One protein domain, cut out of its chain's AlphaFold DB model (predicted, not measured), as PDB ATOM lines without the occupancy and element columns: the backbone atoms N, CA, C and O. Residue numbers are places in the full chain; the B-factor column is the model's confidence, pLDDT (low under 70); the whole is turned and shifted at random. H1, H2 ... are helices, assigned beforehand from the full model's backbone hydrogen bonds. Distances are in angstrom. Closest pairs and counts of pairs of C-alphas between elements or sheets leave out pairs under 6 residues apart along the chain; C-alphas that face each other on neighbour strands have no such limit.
ATOM      1  N   TYR A 151      20.747 -28.302 -12.862       97.44
ATOM      2  CA  TYR A 151      20.636 -29.550 -12.107       97.44
ATOM      3  C   TYR A 151      19.441 -30.414 -12.522       97.44
ATOM      4  O   TYR A 151      19.562 -31.639 -12.501       97.44
ATOM      5  N   GLU A 152      18.322 -29.832 -12.959       98.00
ATOM      6  CA  GLU A 152      17.188 -30.567 -13.538       98.00
ATOM      7  C   GLU A 152      17.634 -31.361 -14.776       98.00
ATOM      8  O   GLU A 152      17.465 -32.586 -14.832       98.00
ATOM      9  N   GLU A 153      18.306 -30.702 -15.725       97.94
ATOM     10  CA  GLU A 153      18.838 -31.377 -16.913       97.94
ATOM     11  C   GLU A 153      19.935 -32.385 -16.558       97.94
ATOM     12  O   GLU A 153      19.954 -33.494 -17.102       97.94
ATOM     13  N   LYS A 154      20.806 -32.066 -15.590       97.62
ATOM     14  CA  LYS A 154      21.838 -33.013 -15.155       97.62
ATOM     15  C   LYS A 154      21.245 -34.275 -14.534       97.62
ATOM     16  O   LYS A 154      21.700 -35.385 -14.817       97.62
ATOM     17  N   THR A 155      20.217 -34.122 -13.709       98.38
ATOM     18  CA  THR A 155      19.522 -35.232 -13.044       98.38
ATOM     19  C   THR A 155      18.856 -36.140 -14.067       98.38
ATOM     20  O   THR A 155      18.997 -37.367 -14.009       98.38
ATOM     21  N   LYS A 156      18.176 -35.541 -15.046       98.38
ATOM     22  CA  LYS A 156      17.576 -36.241 -16.181       98.38
ATOM     23  C   LYS A 156      18.623 -37.014 -16.979       98.38
ATOM     24  O   LYS A 156      18.417 -38.199 -17.248       98.38
ATOM     25  N   GLU A 157      19.757 -36.391 -17.310       97.69
ATOM     26  CA  GLU A 157      20.872 -37.051 -17.998       97.69
ATOM     27  C   GLU A 157      21.358 -38.267 -17.196       97.69
ATOM     28  O   GLU A 157      21.383 -39.378 -17.718       97.69
ATOM     29  N   LEU A 158      21.679 -38.091 -15.911       96.81
ATOM     30  CA  LEU A 158      22.224 -39.148 -15.052       96.81
ATOM     31  C   LEU A 158      21.247 -40.304 -14.812       96.81
ATOM     32  O   LEU A 158      21.681 -41.451 -14.693       96.81
ATOM     33  N   THR A 159      19.951 -40.007 -14.746       96.56
ATOM     34  CA  THR A 159      18.883 -40.993 -14.523       96.56
ATOM     35  C   THR A 159      18.572 -41.795 -15.780       96.56
ATOM     36  O   THR A 159      18.246 -42.976 -15.693       96.56
ATOM     37  N   THR A 160      18.693 -41.178 -16.959       96.06
ATOM     38  CA  THR A 160      18.342 -41.811 -18.242       96.06
ATOM     39  C   THR A 160      19.558 -42.276 -19.049       96.06
ATOM     40  O   THR A 160      19.400 -42.877 -20.118       96.06
ATOM     41  N   LYS A 161      20.774 -42.048 -18.534       94.81
ATOM     42  CA  LYS A 161      22.046 -42.391 -19.178       94.81
ATOM     43  C   LYS A 161      22.083 -43.863 -19.604       94.81
ATOM     44  O   LYS A 161      21.681 -44.752 -18.854       94.81
ATOM     45  N   ALA A 162      22.568 -44.137 -20.814       95.75
ATOM     46  CA  ALA A 162      22.480 -45.469 -21.420       95.75
ATOM     47  C   ALA A 162      23.224 -46.564 -20.632       95.75
ATOM     48  O   ALA A 162      22.722 -47.678 -20.511       95.75
ATOM     49  N   ASP A 163      24.395 -46.253 -20.076       95.19
ATOM     50  CA  ASP A 163      25.177 -47.157 -19.223       95.19
ATOM     51  C   ASP A 163      24.458 -47.463 -17.900       95.19
ATOM     52  O   ASP A 163      24.402 -48.620 -17.484       95.19
ATOM     53  N   VAL A 164      23.847 -46.454 -17.276       95.12
ATOM     54  CA  VAL A 164      23.028 -46.583 -16.062       95.12
ATOM     55  C   VAL A 164      21.804 -47.463 -16.332       95.12
ATOM     56  O   VAL A 164      21.595 -48.455 -15.633       95.12
ATOM     57  N   CYS A 165      21.046 -47.165 -17.389       96.06
ATOM     58  CA  CYS A 165      19.880 -47.940 -17.825       96.06
ATOM     59  C   CYS A 165      20.243 -49.392 -18.172       96.06
ATOM     60  O   CYS A 165      19.578 -50.333 -17.744       96.06
ATOM     61  N   LYS A 166      21.343 -49.610 -18.900       96.81
ATOM     62  CA  LYS A 166      21.830 -50.961 -19.207       96.81
ATOM     63  C   LYS A 166      22.179 -51.732 -17.936       96.81
ATOM     64  O   LYS A 166      21.804 -52.893 -17.807       96.81
ATOM     65  N   LYS A 167      22.882 -51.087 -17.003       96.38
ATOM     66  CA  LYS A 167      23.381 -51.715 -15.775       96.38
ATOM     67  C   LYS A 167      22.273 -52.066 -14.785       96.38
ATOM     68  O   LYS A 167      22.367 -53.106 -14.144       96.38
ATOM     69  N   TYR A 168      21.264 -51.209 -14.639       97.06
ATOM     70  CA  TYR A 168      20.258 -51.358 -13.583       97.06
ATOM     71  C   TYR A 168      18.874 -51.768 -14.079       97.06
ATOM     72  O   TYR A 168      18.105 -52.310 -13.294       97.06
ATOM     73  N   LEU A 169      18.561 -51.539 -15.357       97.50
ATOM     74  CA  LEU A 169      17.225 -51.757 -15.926       97.50
ATOM     75  C   LEU A 169      17.230 -52.750 -17.101       97.50
ATOM     76  O   LEU A 169      16.227 -52.888 -17.800       97.50
ATOM     77  N   GLY A 170      18.363 -53.408 -17.379       95.31
ATOM     78  CA  GLY A 170      18.489 -54.340 -18.505       95.31
ATOM     79  C   GLY A 170      18.366 -53.672 -19.880       95.31
ATOM     80  O   GLY A 170      18.034 -54.334 -20.856       95.31
ATOM     81  N   GLY A 171      18.616 -52.361 -19.966       92.25
ATOM     82  CA  GLY A 171      18.490 -51.575 -21.200       92.25
ATOM     83  C   GLY A 171      17.162 -50.826 -21.339       92.25
ATOM     84  O   GLY A 171      17.061 -49.955 -22.205       92.25
ATOM     85  N   ASN A 172      16.189 -51.088 -20.461       96.50
ATOM     86  CA  ASN A 172      14.985 -50.267 -20.351       96.50
ATOM     87  C   ASN A 172      15.320 -48.860 -19.845       96.50
ATOM     88  O   ASN A 172      16.375 -48.636 -19.251       96.50
ATOM     89  N   LYS A 173      14.425 -47.899 -20.087       95.31
ATOM     90  CA  LYS A 173      14.643 -46.489 -19.748       95.31
ATOM     91  C   LYS A 173      13.513 -45.946 -18.891       95.31
ATOM     92  O   LYS A 173      12.354 -46.287 -19.095       95.31
ATOM     93  N   ILE A 174      13.868 -45.040 -17.986       97.75
ATOM     94  CA  ILE A 174      12.903 -44.199 -17.280       97.75
ATOM     95  C   ILE A 174      12.427 -43.097 -18.231       97.75
ATOM     96  O   ILE A 174      13.230 -42.357 -18.806       97.75
ATOM     97  N   HIS A 175      11.114 -42.950 -18.372       97.62
ATOM     98  CA  HIS A 175      10.491 -41.846 -19.093       97.62
ATOM     99  C   HIS A 175      10.426 -40.612 -18.187       97.62
ATOM    100  O   HIS A 175       9.432 -40.400 -17.498       97.62
ATOM    101  N   TRP A 176      11.488 -39.798 -18.175       98.06
ATOM    102  CA  TRP A 176      11.627 -38.636 -17.278       98.06
ATOM    103  C   TRP A 176      10.387 -37.731 -17.233       98.06
ATOM    104  O   TRP A 176       9.890 -37.406 -16.160       98.06
ATOM    105  N   ASN A 177       9.839 -37.371 -18.397       97.31
ATOM    106  CA  ASN A 177       8.700 -36.451 -18.483       97.31
ATOM    107  C   ASN A 177       7.412 -37.014 -17.860       97.31
ATOM    108  O   ASN A 177       6.549 -36.232 -17.475       97.31
ATOM    109  N   ALA A 178       7.295 -38.340 -17.738       97.44
ATOM    110  CA  ALA A 178       6.151 -39.014 -17.129       97.44
ATOM    111  C   ALA A 178       6.308 -39.226 -15.611       97.44
ATOM    112  O   ALA A 178       5.399 -39.753 -14.974       97.44
ATOM    113  N   LEU A 179       7.453 -38.859 -15.021       98.06
ATOM    114  CA  LEU A 179       7.632 -38.937 -13.572       98.06
ATOM    115  C   LEU A 179       6.761 -37.889 -12.855       98.06
ATOM    116  O   LEU A 179       6.663 -36.755 -13.340       98.06
ATOM    117  N   PRO A 180       6.180 -38.231 -11.690       97.06
ATOM    118  CA  PRO A 180       5.559 -37.257 -10.798       97.06
ATOM    119  C   PRO A 180       6.532 -36.135 -10.410       97.06
ATOM    120  O   PRO A 180       7.732 -36.369 -10.260       97.06
ATOM    121  N   GLU A 181       6.019 -34.918 -10.227       96.25
ATOM    122  CA  GLU A 181       6.871 -33.750  -9.961       96.25
ATOM    123  C   GLU A 181       7.621 -33.861  -8.629       96.25
ATOM    124  O   GLU A 181       8.798 -33.527  -8.554       96.25
ATOM    125  N   ASN A 182       6.990 -34.429  -7.600       97.12
ATOM    126  CA  ASN A 182       7.651 -34.666  -6.321       97.12
ATOM    127  C   ASN A 182       8.829 -35.650  -6.428       97.12
ATOM    128  O   ASN A 182       9.880 -35.413  -5.836       97.12
ATOM    129  N   VAL A 183       8.698 -36.703  -7.241       98.38
ATOM    130  CA  VAL A 183       9.798 -37.636  -7.534       98.38
ATOM    131  C   VAL A 183      10.947 -36.913  -8.230       98.38
ATOM    132  O   VAL A 183      12.103 -37.106  -7.852       98.38
ATOM    133  N   LYS A 184      10.652 -36.054  -9.217       98.44
ATOM    134  CA  LYS A 184      11.687 -35.247  -9.879       98.44
ATOM    135  C   LYS A 184      12.381 -34.324  -8.888       98.44
ATOM    136  O   LYS A 184      13.604 -34.314  -8.873       98.44
ATOM    137  N   GLU A 185      11.643 -33.605  -8.045       98.12
ATOM    138  CA  GLU A 185      12.234 -32.705  -7.048       98.12
ATOM    139  C   GLU A 185      13.202 -33.431  -6.107       98.12
ATOM    140  O   GLU A 185      14.309 -32.943  -5.897       98.12
ATOM    141  N   VAL A 186      12.854 -34.621  -5.599       98.56
ATOM    142  CA  VAL A 186      13.783 -35.384  -4.745       98.56
ATOM    143  C   VAL A 186      15.015 -35.857  -5.520       98.56
ATOM    144  O   VAL A 186      16.130 -35.769  -5.009       98.56
ATOM    145  N   LEU A 187      14.855 -36.331  -6.760       98.75
ATOM    146  CA  LEU A 187      15.994 -36.722  -7.603       98.75
ATOM    147  C   LEU A 187      16.915 -35.535  -7.920       98.75
ATOM    148  O   LEU A 187      18.140 -35.693  -7.967       98.75
ATOM    149  N   ILE A 188      16.333 -34.355  -8.132       98.62
ATOM    150  CA  ILE A 188      17.081 -33.127  -8.394       98.62
ATOM    151  C   ILE A 188      17.814 -32.693  -7.132       98.62
ATOM    152  O   ILE A 188      19.011 -32.459  -7.220       98.62
ATOM    153  N   ASP A 189      17.167 -32.689  -5.966       98.44
ATOM    154  CA  ASP A 189      17.814 -32.374  -4.685       98.44
ATOM    155  C   ASP A 189      18.988 -33.318  -4.377       98.44
ATOM    156  O   ASP A 189      20.072 -32.873  -3.995       98.44
ATOM    157  N   LEU A 190      18.811 -34.623  -4.617       98.19
ATOM    158  CA  LEU A 190      19.883 -35.614  -4.508       98.19
ATOM    159  C   LEU A 190      21.059 -35.268  -5.427       98.19
ATOM    160  O   LEU A 190      22.214 -35.394  -5.029       98.19
ATOM    161  N   THR A 191      20.797 -34.830  -6.657       97.62
ATOM    162  CA  THR A 191      21.862 -34.435  -7.592       97.62
ATOM    163  C   THR A 191      22.495 -33.101  -7.193       97.62
ATOM    164  O   THR A 191      23.714 -32.971  -7.275       97.62
ATOM    165  N   TYR A 192      21.688 -32.153  -6.714       95.56
ATOM    166  CA  TYR A 192      22.085 -30.812  -6.292       95.56
ATOM    167  C   TYR A 192      23.081 -30.861  -5.135       95.56
ATOM    168  O   TYR A 192      24.190 -30.346  -5.252       95.56
ATOM    169  N   ARG A 193      22.734 -31.587  -4.065       92.25
ATOM    170  CA  ARG A 193      23.619 -31.821  -2.912       92.25
ATOM    171  C   ARG A 193      24.806 -32.736  -3.241       92.25
ATOM    172  O   ARG A 193      25.804 -32.754  -2.526       92.25
ATOM    173  N   GLY A 194      24.708 -33.511  -4.323       92.44
ATOM    174  CA  GLY A 194      25.737 -34.462  -4.742       92.44
ATOM    175  C   GLY A 194      25.605 -35.854  -4.120       92.44
ATOM    176  O   GLY A 194      26.582 -36.601  -4.108       92.44
ATOM    177  N   ASP A 195      24.421 -36.223  -3.638       95.69
ATOM    178  CA  ASP A 195      24.081 -37.547  -3.101       95.69
ATOM    179  C   ASP A 195      23.668 -38.547  -4.200       95.69
ATOM    180  O   ASP A 195      23.566 -39.748  -3.949       95.69
ATOM    181  N   TYR A 196      23.433 -38.095  -5.438       97.06
ATOM    182  CA  TYR A 196      23.098 -38.961  -6.577       97.06
ATOM    183  C   TYR A 196      24.343 -39.593  -7.231       97.06
ATOM    184  O   TYR A 196      24.730 -39.318  -8.372       97.06
ATOM    185  N   THR A 197      25.012 -40.451  -6.472       95.44
ATOM    186  CA  THR A 197      26.356 -40.957  -6.745       95.44
ATOM    187  C   THR A 197      26.400 -42.165  -7.688       95.44
ATOM    188  O   THR A 197      25.416 -42.877  -7.910       95.44
ATOM    189  N   GLY A 198      27.556 -42.361  -8.334       94.69
ATOM    190  CA  GLY A 198      27.838 -43.471  -9.258       94.69
ATOM    191  C   GLY A 198      28.621 -44.615  -8.625       94.69
ATOM    192  O   GLY A 198      28.824 -44.639  -7.421       94.69
ATOM    193  N   SER A 199      29.081 -45.570  -9.439       89.75
ATOM    194  CA  SER A 199      29.914 -46.681  -8.945       89.75
ATOM    195  C   SER A 199      31.286 -46.255  -8.442       89.75
ATOM    196  O   SER A 199      31.848 -46.969  -7.620       89.75
ATOM    197  N   ASP A 200      31.788 -45.125  -8.928       89.94
ATOM    198  CA  ASP A 200      33.174 -44.705  -8.720       89.94
ATOM    199  C   ASP A 200      33.282 -43.643  -7.611       89.94
ATOM    200  O   ASP A 200      34.361 -43.131  -7.335       89.94
ATOM    201  N   ASP A 201      32.157 -43.304  -6.974       91.50
ATOM    202  CA  ASP A 201      32.115 -42.369  -5.852       91.50
ATOM    203  C   ASP A 201      32.480 -43.095  -4.552       91.50
ATOM    204  O   ASP A 201      31.932 -44.156  -4.231       91.50
ATOM    205  N   THR A 202      33.396 -42.513  -3.783       88.50
ATOM    206  CA  THR A 202      33.911 -43.094  -2.535       88.50
ATOM    207  C   THR A 202      32.847 -43.206  -1.446       88.50
ATOM    208  O   THR A 202      32.950 -44.075  -0.582       88.50
ATOM    209  N   ARG A 203      31.786 -42.391  -1.511       86.44
ATOM    210  CA  ARG A 203      30.633 -42.449  -0.594       86.44
ATOM    211  C   ARG A 203      29.699 -43.620  -0.910       86.44
ATOM    212  O   ARG A 203      28.785 -43.928  -0.148       86.44
ATOM    213  N   GLY A 204      29.924 -44.307  -2.029       90.75
ATOM    214  CA  GLY A 204      29.120 -45.420  -2.510       90.75
ATOM    215  C   GLY A 204      28.199 -45.015  -3.656       90.75
ATOM    216  O   GLY A 204      28.323 -43.944  -4.231       90.75
ATOM    217  N   ASN A 205      27.261 -45.895  -4.007       95.19
ATOM    218  CA  ASN A 205      26.487 -45.810  -5.246       95.19
ATOM    219  C   ASN A 205      24.983 -45.805  -4.955       95.19
ATOM    220  O   ASN A 205      24.370 -46.870  -4.828       95.19
ATOM    221  N   THR A 206      24.395 -44.614  -4.838       97.06
ATOM    222  CA  THR A 206      22.956 -44.448  -4.579       97.06
ATOM    223  C   THR A 206      22.114 -44.782  -5.810       97.06
ATOM    224  O   THR A 206      21.044 -45.379  -5.682       97.06
ATOM    225  N   ARG A 207      22.627 -44.535  -7.026       97.44
ATOM    226  CA  ARG A 207      21.948 -44.909  -8.280       97.44
ATOM    227  C   ARG A 207      21.584 -46.393  -8.352       97.44
ATOM    228  O   ARG A 207      20.546 -46.725  -8.915       97.44
ATOM    229  N   LYS A 208      22.383 -47.278  -7.742       96.81
ATOM    230  CA  LYS A 208      22.118 -48.728  -7.685       96.81
ATOM    231  C   LYS A 208      20.784 -49.084  -7.016       96.81
ATOM    232  O   LYS A 208      20.214 -50.113  -7.361       96.81
ATOM    233  N   VAL A 209      20.315 -48.282  -6.061       97.62
ATOM    234  CA  VAL A 209      19.049 -48.531  -5.348       97.62
ATOM    235  C   VAL A 209      17.927 -47.612  -5.824       97.62
ATOM    236  O   VAL A 209      16.784 -48.045  -5.883       97.62
ATOM    237  N   ILE A 210      18.252 -46.384  -6.238       98.50
ATOM    238  CA  ILE A 210      17.259 -45.407  -6.702       98.50
ATOM    239  C   ILE A 210      16.718 -45.764  -8.087       98.50
ATOM    240  O   ILE A 210      15.508 -45.800  -8.280       98.50
ATOM    241  N   VAL A 211      17.596 -46.024  -9.063       98.44
ATOM    242  CA  VAL A 211      17.185 -46.171 -10.470       98.44
ATOM    243  C   VAL A 211      16.215 -47.345 -10.670       98.44
ATOM    244  O   VAL A 211      15.176 -47.130 -11.295       98.44
ATOM    245  N   PRO A 212      16.466 -48.557 -10.125       98.50
ATOM    246  CA  PRO A 212      15.493 -49.647 -10.205       98.50
ATOM    247  C   PRO A 212      14.152 -49.317  -9.545       98.50
ATOM    248  O   PRO A 212      13.110 -49.655 -10.098       98.50
ATOM    249  N   ALA A 213      14.177 -48.645  -8.389       98.62
ATOM    250  CA  ALA A 213      12.977 -48.311  -7.631       98.62
ATOM    251  C   ALA A 213      12.088 -47.313  -8.389       98.62
ATOM    252  O   ALA A 213      10.912 -47.578  -8.609       98.62
ATOM    253  N   VAL A 214      12.677 -46.224  -8.899       98.62
ATOM    254  CA  VAL A 214      11.965 -45.228  -9.718       98.62
ATOM    255  C   VAL A 214      11.407 -45.854 -10.998       98.62
ATOM    256  O   VAL A 214      10.281 -45.557 -11.398       98.62
ATOM    257  N   TYR A 215      12.179 -46.724 -11.658       98.62
ATOM    258  CA  TYR A 215      11.705 -47.412 -12.856       98.62
ATOM    259  C   TYR A 215      10.503 -48.309 -12.555       98.62
ATOM    260  O   TYR A 215       9.503 -48.236 -13.268       98.62
ATOM    261  N   LYS A 216      10.574 -49.116 -11.491       98.50
ATOM    262  CA  LYS A 216       9.480 -50.004 -11.093       98.50
ATOM    263  C   LYS A 216       8.220 -49.224 -10.727       98.50
ATOM    264  O   LYS A 216       7.150 -49.545 -11.236       98.50
ATOM    265  N   ASP A 217       8.363 -48.143  -9.962       98.62
ATOM    266  CA  ASP A 217       7.247 -47.256  -9.633       98.62
ATOM    267  C   ASP A 217       6.567 -46.697 -10.883       98.62
ATOM    268  O   ASP A 217       5.340 -46.656 -10.955       98.62
ATOM    269  N   GLN A 218       7.349 -46.313 -11.895       98.06
ATOM    270  CA  GLN A 218       6.810 -45.833 -13.165       98.06
ATOM    271  C   GLN A 218       6.082 -46.929 -13.957       98.06
ATOM    272  O   GLN A 218       5.043 -46.641 -14.547       98.06
ATOM    273  N   GLN A 219       6.609 -48.157 -13.998       98.12
ATOM    274  CA  GLN A 219       5.979 -49.261 -14.735       98.12
ATOM    275  C   GLN A 219       4.680 -49.736 -14.074       98.12
ATOM    276  O   GLN A 219       3.710 -50.042 -14.762       98.12
ATOM    277  N   GLU A 220       4.661 -49.789 -12.743       98.00
ATOM    278  CA  GLU A 220       3.547 -50.332 -11.960       98.00
ATOM    279  C   GLU A 220       2.586 -49.242 -11.444       98.00
ATOM    280  O   GLU A 220       1.552 -49.546 -10.849       98.00
ATOM    281  N   GLY A 221       2.900 -47.963 -11.671       97.00
ATOM    282  CA  GLY A 221       2.097 -46.831 -11.203       97.00
ATOM    283  C   GLY A 221       2.079 -46.675  -9.677       97.00
ATOM    284  O   GLY A 221       1.073 -46.230  -9.117       97.00
ATOM    285  N   LEU A 222       3.164 -47.057  -8.993       97.50
ATOM    286  CA  LEU A 222       3.268 -47.033  -7.530       97.50
ATOM    287  C   LEU A 222       3.512 -45.611  -7.007       97.50
ATOM    288  O   LEU A 222       4.214 -44.812  -7.625       97.50
ATOM    289  N   LYS A 223       2.908 -45.291  -5.856       94.00
ATOM    290  CA  LYS A 223       2.949 -43.973  -5.193       94.00
ATOM    291  C   LYS A 223       2.812 -44.130  -3.674       94.00
ATOM    292  O   LYS A 223       2.303 -45.166  -3.228       94.00
ATOM    293  N   GLY A 224       3.218 -43.110  -2.911       90.19
ATOM    294  CA  GLY A 224       3.154 -43.090  -1.441       90.19
ATOM    295  C   GLY A 224       3.830 -44.319  -0.824       90.19
ATOM    296  O   GLY A 224       4.831 -44.806  -1.342       90.19
ATOM    297  N   ASP A 225       3.219 -44.930   0.189       92.25
ATOM    298  CA  ASP A 225       3.760 -46.120   0.877       92.25
ATOM    299  C   ASP A 225       3.983 -47.363  -0.011       92.25
ATOM    300  O   ASP A 225       4.680 -48.318   0.370       92.25
ATOM    301  N   ARG A 226       3.370 -47.394  -1.201       95.88
ATOM    302  CA  ARG A 226       3.569 -48.469  -2.183       95.88
ATOM    303  C   ARG A 226       4.748 -48.210  -3.115       95.88
ATOM    304  O   ARG A 226       5.186 -49.164  -3.743       95.88
ATOM    305  N   SER A 227       5.231 -46.972  -3.205       98.25
ATOM    306  CA  SER A 227       6.396 -46.615  -4.013       98.25
ATOM    307  C   SER A 227       7.654 -47.252  -3.428       98.25
ATOM    308  O   SER A 227       7.978 -47.098  -2.247       98.25
ATOM    309  N   ASP A 228       8.387 -47.966  -4.271       98.50
ATOM    310  CA  ASP A 228       9.695 -48.498  -3.932       98.50
ATOM    311  C   ASP A 228      10.708 -47.361  -3.761       98.50
ATOM    312  O   ASP A 228      11.572 -47.451  -2.888       98.50
ATOM    313  N   PHE A 229      10.596 -46.264  -4.523       98.69
ATOM    314  CA  PHE A 229      11.459 -45.098  -4.326       98.69
ATOM    315  C   PHE A 229      11.214 -44.439  -2.966       98.69
ATOM    316  O   PHE A 229      12.180 -44.182  -2.248       98.69
ATOM    317  N   TYR A 230       9.955 -44.263  -2.552       98.31
ATOM    318  CA  TYR A 230       9.614 -43.789  -1.205       98.31
ATOM    319  C   TYR A 230      10.232 -44.684  -0.123       98.31
ATOM    320  O   TYR A 230      10.891 -44.192   0.789       98.31
ATOM    321  N   ARG A 231      10.124 -46.013  -0.256       98.38
ATOM    322  CA  ARG A 231      10.738 -46.962   0.695       98.38
ATOM    323  C   ARG A 231      12.262 -46.886   0.722       98.38
ATOM    324  O   ARG A 231      12.857 -47.050   1.786       98.38
ATOM    325  N   VAL A 232      12.900 -46.649  -0.427       98.25
ATOM    326  CA  VAL A 232      14.344 -46.389  -0.493       98.25
ATOM    327  C   VAL A 232      14.677 -45.108   0.264       98.25
ATOM    328  O   VAL A 232      15.616 -45.124   1.055       98.25
ATOM    329  N   MET A 233      13.920 -44.028   0.057       97.94
ATOM    330  CA  MET A 233      14.152 -42.740   0.717       97.94
ATOM    331  C   MET A 233      13.896 -42.780   2.223       97.94
ATOM    332  O   MET A 233      14.691 -42.217   2.956       97.94
ATOM    333  N   LYS A 234      12.897 -43.538   2.682       97.25
ATOM    334  CA  LYS A 234      12.561 -43.737   4.103       97.25
ATOM    335  C   LYS A 234      13.579 -44.586   4.877       97.25
ATOM    336  O   LYS A 234      13.503 -44.708   6.098       97.25
ATOM    337  N   ASN A 235      14.507 -45.255   4.190       97.38
ATOM    338  CA  ASN A 235      15.464 -46.145   4.837       97.38
ATOM    339  C   ASN A 235      16.547 -45.353   5.589       97.38
ATOM    340  O   ASN A 235      17.618 -45.064   5.054       97.38
ATOM    341  N   GLU A 236      16.295 -45.083   6.868       96.44
ATOM    342  CA  GLU A 236      17.205 -44.330   7.737       96.44
ATOM    343  C   GLU A 236      18.610 -44.931   7.813       96.44
ATOM    344  O   GLU A 236      19.609 -44.217   7.727       96.44
ATOM    345  N   ARG A 237      18.729 -46.259   7.929       95.62
ATOM    346  CA  ARG A 237      20.046 -46.911   7.994       95.62
ATOM    347  C   ARG A 237      20.838 -46.687   6.708       95.62
ATOM    348  O   ARG A 237      22.061 -46.555   6.747       95.62
ATOM    349  N   LEU A 238      20.163 -46.663   5.565       95.44
ATOM    350  CA  LEU A 238      20.802 -46.382   4.290       95.44
ATOM    351  C   LEU A 238      21.262 -44.921   4.217       95.44
ATOM    352  O   LEU A 238      22.421 -44.665   3.903       95.44
ATOM    353  N   TRP A 239      20.386 -43.968   4.515       96.25
ATOM    354  CA  TRP A 239      20.689 -42.554   4.291       96.25
ATOM    355  C   TRP A 239      21.510 -41.923   5.407       96.25
ATOM    356  O   TRP A 239      22.547 -41.330   5.128       96.25
ATOM    357  N   LYS A 240      21.108 -42.111   6.661       94.38
ATOM    358  CA  LYS A 240      21.755 -41.480   7.815       94.38
ATOM    359  C   LYS A 240      23.068 -42.161   8.169       94.38
ATOM    360  O   LYS A 240      24.084 -41.505   8.350       94.38
ATOM    361  N   ILE A 241      23.072 -43.494   8.213       91.38
ATOM    362  CA  ILE A 241      24.248 -44.246   8.679       91.38
ATOM    363  C   ILE A 241      25.239 -44.493   7.542       91.38
ATOM    364  O   ILE A 241      26.431 -44.249   7.704       91.38
ATOM    365  N   LYS A 242      24.780 -45.002   6.394       91.75
ATOM    366  CA  LYS A 242      25.700 -45.365   5.304       91.75
ATOM    367  C   LYS A 242      26.122 -44.164   4.457       91.75
ATOM    368  O   LYS A 242      27.289 -44.092   4.089       91.75
ATOM    369  N   PHE A 243      25.195 -43.268   4.122       91.06
ATOM    370  CA  PHE A 243      25.488 -42.108   3.271       91.06
ATOM    371  C   PHE A 243      25.717 -40.803   4.044       91.06
ATOM    372  O   PHE A 243      26.082 -39.808   3.425       91.06
ATOM    373  N   GLY A 244      25.568 -40.806   5.375       90.25
ATOM    374  CA  GLY A 244      25.884 -39.652   6.221       90.25
ATOM    375  C   GLY A 244      24.969 -38.447   5.994       90.25
ATOM    376  O   GLY A 244      25.412 -37.310   6.134       90.25
ATOM    377  N   ILE A 245      23.717 -38.677   5.590       92.56
ATOM    378  CA  ILE A 245      22.731 -37.610   5.409       92.56
ATOM    379  C   ILE A 245      22.166 -37.211   6.772       92.56
ATOM    380  O   ILE A 245      21.833 -38.072   7.583       92.56
ATOM    381  N   ASP A 246      22.060 -35.908   7.018       91.81
ATOM    382  CA  ASP A 246      21.467 -35.367   8.239       91.81
ATOM    383  C   ASP A 246      19.956 -35.632   8.313       91.81
ATOM    384  O   ASP A 246      19.275 -35.772   7.290       91.81
ATOM    385  N   ASP A 247      19.442 -35.666   9.543       93.38
ATOM    386  CA  ASP A 247      18.044 -35.992   9.842       93.38
ATOM    387  C   ASP A 247      17.067 -35.064   9.118       93.38
ATOM    388  O   ASP A 247      16.154 -35.539   8.445       93.38
ATOM    389  N   ASN A 248      17.324 -33.754   9.152       92.88
ATOM    390  CA  ASN A 248      16.459 -32.748   8.542       92.88
ATOM    391  C   ASN A 248      16.316 -32.970   7.028       92.88
ATOM    392  O   ASN A 248      15.202 -33.022   6.504       92.88
ATOM    393  N   ARG A 249      17.428 -33.161   6.302       94.88
ATOM    394  CA  ARG A 249      17.352 -33.417   4.857       94.88
ATOM    395  C   ARG A 249      16.677 -34.753   4.551       94.88
ATOM    396  O   ARG A 249      15.934 -34.840   3.572       94.88
ATOM    397  N   HIS A 250      16.943 -35.794   5.336       96.88
ATOM    398  CA  HIS A 250      16.304 -37.099   5.153       96.88
ATOM    399  C   HIS A 250      14.778 -37.019   5.326       96.88
ATOM    400  O   HIS A 250      14.037 -37.530   4.481       96.88
ATOM    401  N   GLU A 251      14.314 -36.337   6.374       96.62
ATOM    402  CA  GLU A 251      12.895 -36.110   6.659       96.62
ATOM    403  C   GLU A 251      12.227 -35.335   5.524       96.62
ATOM    404  O   GLU A 251      11.313 -35.863   4.892       96.62
ATOM    405  N   LYS A 252      12.763 -34.168   5.141       96.88
ATOM    406  CA  LYS A 252      12.199 -33.343   4.057       96.88
ATOM    407  C   LYS A 252      12.074 -34.084   2.723       96.88
ATOM    408  O   LYS A 252      11.104 -33.904   1.989       96.88
ATOM    409  N   ARG A 253      13.059 -34.925   2.377       97.25
ATOM    410  CA  ARG A 253      13.003 -35.763   1.163       97.25
ATOM    411  C   ARG A 253      11.901 -36.812   1.246       97.25
ATOM    412  O   ARG A 253      11.266 -37.096   0.234       97.25
ATOM    413  N   THR A 254      11.706 -37.396   2.423       96.25
ATOM    414  CA  THR A 254      10.676 -38.412   2.654       96.25
ATOM    415  C   THR A 254       9.290 -37.778   2.612       96.25
ATOM    416  O   THR A 254       8.467 -38.230   1.827       96.25
ATOM    417  N   GLU A 255       9.077 -36.676   3.335       95.88
ATOM    418  CA  GLU A 255       7.829 -35.896   3.342       95.88
ATOM    419  C   GLU A 255       7.428 -35.430   1.940       95.88
ATOM    420  O   GLU A 255       6.257 -35.469   1.577       95.88
ATOM    421  N   LYS A 256       8.395 -35.030   1.101       96.69
ATOM    422  CA  LYS A 256       8.106 -34.628  -0.283       96.69
ATOM    423  C   LYS A 256       7.500 -35.770  -1.114       96.69
ATOM    424  O   LYS A 256       6.798 -35.502  -2.088       96.69
ATOM    425  N   LEU A 257       7.797 -37.027  -0.781       95.88
ATOM    426  CA  LEU A 257       7.356 -38.212  -1.524       95.88
ATOM    427  C   LEU A 257       6.057 -38.843  -1.002       95.88
ATOM    428  O   LEU A 257       5.524 -39.713  -1.701       95.88
ATOM    429  N   GLU A 258       5.576 -38.429   0.173       86.94
ATOM    430  CA  GLU A 258       4.281 -38.846   0.741       86.94
ATOM    431  C   GLU A 258       3.101 -38.331  -0.097       86.94
ATOM    432  O   GLU A 258       2.186 -39.151  -0.360       86.94
TER     433      GLU A 258
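This is residues 151 to 258 of the 258 residues of the protein "Pesticin domain-containing protein" of Marinomonas primoryensis (UniProt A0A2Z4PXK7). The model is two rough layers of helices, one made of H1, H3 and H7, the other of H2, H4, H5 and H6, with H3 and H4 in the middle, one in each layer. H1 and H2 follow each other at one side, H7 packs on H5 and H6 at the other, and residues 194 to 206 make a wide loop from H3 to H4. The printed part has 108 residues, with seven named helices in the order H1 to H7, no named strand, and the class all helix. It is compact, with a radius of gyration of the C-alphas of 12.7 A, and rounded, spanning 34 by 31 by 22 A.

The longest helix, H4, residues 207 to 220, forms a helical hairpin with H5, residues 228 to 233: they touch, closest at the C-alphas of Ala 213 and Phe 229, 4.9 A apart, and run opposite ways at 37 degrees, only just a steep tilt. H2, residues 162 to 169, touches H4, closest at the C-alphas of Tyr 168 and Pro 212, 6.1 A apart, only just about perpendicular at 70.2 degrees. H3, residues 181 to 193, and H4 are near each other, with 5 pairs of C-alphas within 10 A. H1, residues 151 to 160, touches residues 187 to 192 of H3, about perpendicular at 77 degrees; the closest C-alphas are those of Thr 155 and Ile 188, 5.7 A apart. H1 and H2 are close but not clearly touching. H7, residues 247 to 257, touches residues 182 to 186 of H3 at a shallow tilt of 27 degrees, opposite ways, the C-alphas of Val 186 and Arg 253 being closest at 6.0 A. H7 also touches H5 at a shallow tilt of 23 degrees, opposite ways, closest at the C-alphas of Met 233 and Thr 254, 5.9 A. H6, residues 236 to 242, touches H7, closest at the C-alphas of Lys 240 and Asp 247, 6.9 A. Among the pairs apart are H1 and H7, and H2 and H6. In H1, H2, H3 and H5 every O i to N i+4 pair is within hydrogen-bond range; H4 has 8 of 10, H6 2 of 3 and H7 6 of 7.

H1 begins at C-alpha 151 (20.636, -29.550, -12.107) and is 13.9 A long. H4, 19.5 A long, begins at C-alpha 207 (21.948, -44.909, -8.280). H3 is 18.3 A long, and H7, 15.8 A, ends at C-alpha 257 (7.356, -38.212, -1.524).

The two farthest C-alphas, of Gly 171 and Asn 248, are 35.3 A apart. The printed part has no cut; the links from H2 to H3 and H3 to H4 are long. Mean pLDDT of the printed part is 96.0, and no printed residue is under 70.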